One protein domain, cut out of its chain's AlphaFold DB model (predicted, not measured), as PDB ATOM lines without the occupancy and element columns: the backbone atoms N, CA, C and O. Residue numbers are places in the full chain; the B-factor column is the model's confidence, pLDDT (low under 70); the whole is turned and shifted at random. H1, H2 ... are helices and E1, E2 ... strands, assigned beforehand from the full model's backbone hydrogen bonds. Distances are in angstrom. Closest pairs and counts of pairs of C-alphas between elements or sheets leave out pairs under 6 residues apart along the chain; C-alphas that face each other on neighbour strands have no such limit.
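Overview. This is residues 25 to 66 of the 71 residues of an uncharacterized protein of Enterococcus faecium 1,231,410 (UniProt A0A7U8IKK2). One helix, H1, and a strand, E2, that folds back beside it make one side of this small domain; the short strand E1 and a winding loop, residues 28 to 47, make the other. The printed part has 42 residues, with E1, H1 and E2 in that order, mixed in class, under half of them in named elements. It is compact, with a radius of gyration of the C-alphas of 9.6 A, and spans 23 by 22 by 14 A.

Along the chain. Find C-alpha 48 at (216.174, 192.967, 128.207); from there H1, residues 48 to 58, runs 15.5 A. Next look at E2, residues 61 to 66, 16.4 A long, ending at (206.644, 184.517, 127.105). E1, residues 25 to 27, starts at (212.921, 183.603, 144.613).

Arrangement. In H1 every O i to N i+4 pair is within hydrogen-bond range. Its closest C-alphas to E2, those of Ala 55 and Arg 61, are 5.5 A apart. E1 is apart from both H1 and E2. E1 and E2 pair with no named strand, but residues 26 to 27 of E1 pair antiparallel with residues 33 to 34.

Size, cuts and confidence. The farthest C-alphas, Glu 36 and Lys 49, are 23.9 A apart. E1 to H1 is a long link, H1 to E2 a tight one. The printed part has no cut, and no printed residue is under 70 in pLDDT.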
ATOM      1  N   GLY A  25     214.174 182.926 144.924       91.12
ATOM      2  CA  GLY A  25     212.921 183.603 144.613       91.12
ATOM      3  C   GLY A  25     213.006 184.538 143.422       91.12
ATOM      4  O   GLY A  25     213.946 184.501 142.627       91.12
ATOM      5  N   TYR A  26     212.005 185.388 143.325       91.88
ATOM      6  CA  TYR A  26     211.893 186.445 142.341       91.88
ATOM      7  C   TYR A  26     211.797 187.791 143.048       91.88
ATOM      8  O   TYR A  26     211.588 187.855 144.261       91.88
ATOM      9  N   ILE A  27     211.990 188.856 142.283       91.38
ATOM     10  CA  ILE A  27     211.761 190.211 142.766       91.38
ATOM     11  C   ILE A  27     210.326 190.608 142.441       91.38
ATOM     12  O   ILE A  27     209.885 190.485 141.298       91.38
ATOM     13  N   ASP A  28     209.614 191.046 143.468       91.06
ATOM     14  CA  ASP A  28     208.276 191.616 143.381       91.06
ATOM     15  C   ASP A  28     208.354 193.062 142.851       91.06
ATOM     16  O   ASP A  28     209.405 193.704 142.911       91.06
ATOM     17  N   LYS A  29     207.241 193.603 142.362       90.25
ATOM     18  CA  LYS A  29     207.062 195.021 142.006       90.25
ATOM     19  C   LYS A  29     207.479 195.973 143.131       90.25
ATOM     20  O   LYS A  29     207.958 197.068 142.861       90.25
ATOM     21  N   THR A  30     207.329 195.539 144.381       88.81
ATOM     22  CA  THR A  30     207.759 196.281 145.580       88.81
ATOM     23  C   THR A  30     209.278 196.294 145.792       88.81
ATOM     24  O   THR A  30     209.772 197.003 146.662       88.81
ATOM     25  N   GLY A  31     210.039 195.514 145.018       86.12
ATOM     26  CA  GLY A  31     211.484 195.340 145.190       86.12
ATOM     27  C   GLY A  31     211.866 194.296 146.245       86.12
ATOM     28  O   GLY A  31     213.052 194.031 146.443       86.12
ATOM     29  N   CYS A  32     210.887 193.664 146.895       88.12
ATOM     30  CA  CYS A  32     211.111 192.600 147.866       88.12
ATOM     31  C   CYS A  32     211.330 191.238 147.194       88.12
ATOM     32  O   CYS A  32     210.895 190.980 146.070       88.12
ATOM     33  N   ARG A  33     211.992 190.323 147.911       90.25
ATOM     34  CA  ARG A  33     212.148 188.933 147.471       90.25
ATOM     35  C   ARG A  33     210.878 188.144 147.783       90.25
ATOM     36  O   ARG A  33     210.579 187.922 148.952       90.25
ATOM     37  N   THR A  34     210.217 187.627 146.754       89.06
ATOM     38  CA  THR A  34     209.061 186.734 146.883       89.06
ATOM     39  C   THR A  34     209.372 185.324 146.373       89.06
ATOM     40  O   THR A  34     210.226 185.125 145.504       89.06
ATOM     41  N   ARG A  35     208.704 184.315 146.940       88.56
ATOM     42  CA  ARG A  35     208.700 182.937 146.412       88.56
ATOM     43  C   ARG A  35     207.561 182.709 145.425       88.56
ATOM     44  O   ARG A  35     207.593 181.729 144.682       88.56
ATOM     45  N   GLU A  36     206.575 183.597 145.424       85.19
ATOM     46  CA  GLU A  36     205.442 183.513 144.522       85.19
ATOM     47  C   GLU A  36     205.911 183.696 143.083       85.19
ATOM     48  O   GLU A  36     206.737 184.550 142.766       85.19
ATOM     49  N   LYS A  37     205.387 182.856 142.195       81.19
ATOM     50  CA  LYS A  37     205.696 182.894 140.763       81.19
ATOM     51  C   LYS A  37     204.614 183.639 139.974       81.19
ATOM     52  O   LYS A  37     204.506 183.462 138.763       81.19
ATOM     53  N   ASN A  38     203.781 184.409 140.668       83.88
ATOM     54  CA  ASN A  38     202.620 185.046 140.077       83.88
ATOM     55  C   ASN A  38     203.067 186.270 139.281       83.88
ATOM     56  O   ASN A  38     203.607 187.208 139.859       83.88
ATOM     57  N   LEU A  39     202.895 186.242 137.959       81.06
ATOM     58  CA  LEU A  39     203.438 187.271 137.064       81.06
ATOM     59  C   LEU A  39     202.921 188.663 137.418       81.06
ATOM     60  O   LEU A  39     203.687 189.620 137.397       81.06
ATOM     61  N   ASP A  40     201.672 188.742 137.866       84.75
ATOM     62  CA  ASP A  40     201.049 189.982 138.313       84.75
ATOM     63  C   ASP A  40     201.679 190.577 139.574       84.75
ATOM     64  O   ASP A  40     201.482 191.757 139.831       84.75
ATOM     65  N   ASN A  41     202.465 189.823 140.339       87.12
ATOM     66  CA  ASN A  41     203.184 190.332 141.512       87.12
ATOM     67  C   ASN A  41     204.679 190.514 141.224       87.12
ATOM     68  O   ASN A  41     205.381 191.201 141.956       87.12
ATOM     69  N   LEU A  42     205.199 189.935 140.140       90.00
ATOM     70  CA  LEU A  42     206.616 190.038 139.817       90.00
ATOM     71  C   LEU A  42     206.964 191.363 139.147       90.00
ATOM     72  O   LEU A  42     206.182 191.963 138.407       90.00
ATOM     73  N   LEU A  43     208.204 191.788 139.368       90.88
ATOM     74  CA  LEU A  43     208.798 192.881 138.627       90.88
ATOM     75  C   LEU A  43     209.123 192.402 137.209       90.88
ATOM     76  O   LEU A  43     210.097 191.673 136.984       90.88
ATOM     77  N   ILE A  44     208.272 192.801 136.266       90.81
ATOM     78  CA  ILE A  44     208.413 192.479 134.850       90.81
ATOM     79  C   ILE A  44     209.022 193.667 134.106       90.81
ATOM     80  O   ILE A  44     208.554 194.799 134.201       90.81
ATOM     81  N   PHE A  45     210.029 193.371 133.299       90.31
ATOM     82  CA  PHE A  45     210.691 194.288 132.390       90.31
ATOM     83  C   PHE A  45     210.291 193.958 130.953       90.31
ATOM     84  O   PHE A  45     210.262 192.791 130.554       90.31
ATOM     85  N   LYS A  46     210.006 194.991 130.160       88.94
ATOM     86  CA  LYS A  46     209.804 194.855 128.709       88.94
ATOM     87  C   LYS A  46     211.146 194.774 127.984       88.94
ATOM     88  O   LYS A  46     211.308 193.990 127.054       88.94
ATOM     89  N   ASP A  47     212.126 195.524 128.476       90.00
ATOM     90  CA  ASP A  47     213.451 195.612 127.889       90.00
ATOM     91  C   ASP A  47     214.450 194.678 128.565       90.00
ATOM     92  O   ASP A  47     214.663 194.690 129.781       90.00
ATOM     93  N   LYS A  48     215.139 193.891 127.737       90.44
ATOM     94  CA  LYS A  48     216.174 192.967 128.207       90.44
ATOM     95  C   LYS A  48     217.313 193.711 128.907       90.44
ATOM     96  O   LYS A  48     217.738 193.296 129.980       90.44
ATOM     97  N   LYS A  49     217.777 194.822 128.324       92.25
ATOM     98  CA  LYS A  49     218.916 195.597 128.841       92.25
ATOM     99  C   LYS A  49     218.666 196.117 130.255       92.25
ATOM    100  O   LYS A  49     219.539 195.996 131.110       92.25
ATOM    101  N   GLU A  50     217.471 196.645 130.514       92.06
ATOM    102  CA  GLU A  50     217.096 197.128 131.846       92.06
ATOM    103  C   GLU A  50     217.054 195.987 132.860       92.06
ATOM    104  O   GLU A  50     217.619 196.098 133.949       92.06
ATOM    105  N   SER A  51     216.467 194.852 132.471       92.31
ATOM    106  CA  SER A  51     216.416 193.674 133.335       92.31
ATOM    107  C   SER A  51     217.811 193.139 133.678       92.31
ATOM    108  O   SER A  51     218.050 192.733 134.815       92.31
ATOM    109  N   GLU A  52     218.756 193.178 132.732       94.31
ATOM    110  CA  GLU A  52     220.142 192.739 132.932       94.31
ATOM    111  C   GLU A  52     220.913 193.697 133.838       94.31
ATOM    112  O   GLU A  52     221.603 193.244 134.753       94.31
ATOM    113  N   ALA A  53     220.761 195.008 133.634       94.50
ATOM    114  CA  ALA A  53     221.357 196.019 134.500       94.50
ATOM    115  C   ALA A  53     220.843 195.882 135.941       94.50
ATOM    116  O   ALA A  53     221.636 195.885 136.888       94.50
ATOM    117  N   PHE A  54     219.532 195.682 136.106       92.38
ATOM    118  CA  PHE A  54     218.935 195.439 137.411       92.38
ATOM    119  C   PHE A  54     219.476 194.148 138.024       92.38
ATOM    120  O   PHE A  54     220.019 194.189 139.124       92.38
ATOM    121  N   ALA A  55     219.432 193.024 137.300       92.44
ATOM    122  CA  ALA A  55     219.943 191.739 137.769       92.44
ATOM    123  C   ALA A  55     221.413 191.810 138.201       92.44
ATOM    124  O   ALA A  55     221.750 191.295 139.264       92.44
ATOM    125  N   LYS A  56     222.271 192.504 137.444       93.88
ATOM    126  CA  LYS A  56     223.682 192.705 137.799       93.88
ATOM    127  C   LYS A  56     223.841 193.485 139.105       93.88
ATOM    128  O   LYS A  56     224.709 193.147 139.902       93.88
ATOM    129  N   ARG A  57     222.991 194.488 139.349       92.06
ATOM    130  CA  ARG A  57     223.026 195.309 140.569       92.06
ATOM    131  C   ARG A  57     222.641 194.527 141.827       92.06
ATOM    132  O   ARG A  57     223.246 194.739 142.868       92.06
ATOM    133  N   ILE A  58     221.655 193.634 141.736       89.62
ATOM    134  CA  ILE A  58     221.175 192.830 142.879       89.62
ATOM    135  C   ILE A  58     221.816 191.435 142.983       89.62
ATOM    136  O   ILE A  58     221.484 190.681 143.894       89.62
ATOM    137  N   GLY A  59     222.710 191.060 142.061       89.44
ATOM    138  CA  GLY A  59     223.312 189.720 142.023       89.44
ATOM    139  C   GLY A  59     222.340 188.614 141.583       89.44
ATOM    140  O   GLY A  59     222.464 187.461 141.993       89.44
ATOM    141  N   GLY A  60     221.334 188.967 140.784       91.12
ATOM    142  CA  GLY A  60     220.343 188.050 140.230       91.12
ATOM    143  C   GLY A  60     220.668 187.573 138.813       91.12
ATOM    144  O   GLY A  60     221.702 187.880 138.223       91.12
ATOM    145  N   ARG A  61     219.720 186.837 138.232       91.56
ATOM    146  CA  ARG A  61     219.736 186.351 136.852       91.56
ATOM    147  C   ARG A  61     218.439 186.730 136.149       91.56
ATOM    148  O   ARG A  61     217.353 186.487 136.669       91.56
ATOM    149  N   VAL A  62     218.548 187.254 134.935       92.31
ATOM    150  CA  VAL A  62     217.383 187.515 134.084       92.31
ATOM    151  C   VAL A  62     216.796 186.205 133.574       92.31
ATOM    152  O   VAL A  62     217.516 185.318 133.106       92.31
ATOM    153  N   LYS A  63     215.472 186.090 133.640       90.44
ATOM    154  CA  LYS A  63     214.703 184.995 133.066       90.44
ATOM    155  C   LYS A  63     213.660 185.567 132.099       90.44
ATOM    156  O   LYS A  63     212.802 186.326 132.541       90.44
ATOM    157  N   PRO A  64     213.701 185.209 130.805       88.50
ATOM    158  CA  PRO A  64     212.654 185.599 129.876       88.50
ATOM    159  C   PRO A  64     211.357 184.843 130.185       88.50
ATOM    160  O   PRO A  64     211.376 183.667 130.564       88.50
ATOM    161  N   ILE A  65     210.238 185.528 130.008       85.75
ATOM    162  CA  ILE A  65     208.880 185.018 130.127       85.75
ATOM    163  C   ILE A  65     208.137 185.367 128.845       85.75
ATOM    164  O   ILE A  65     208.212 186.482 128.340       85.75
ATOM    165  N   GLN A  66     207.467 184.365 128.292       74.31
ATOM    166  CA  GLN A  66     206.644 184.517 127.105       74.31
ATOM    167  C   GLN A  66     205.218 184.739 127.580       74.31
ATOM    168  O   GLN A  66     204.575 183.807 128.065       74.31
TER     169      GLN A  66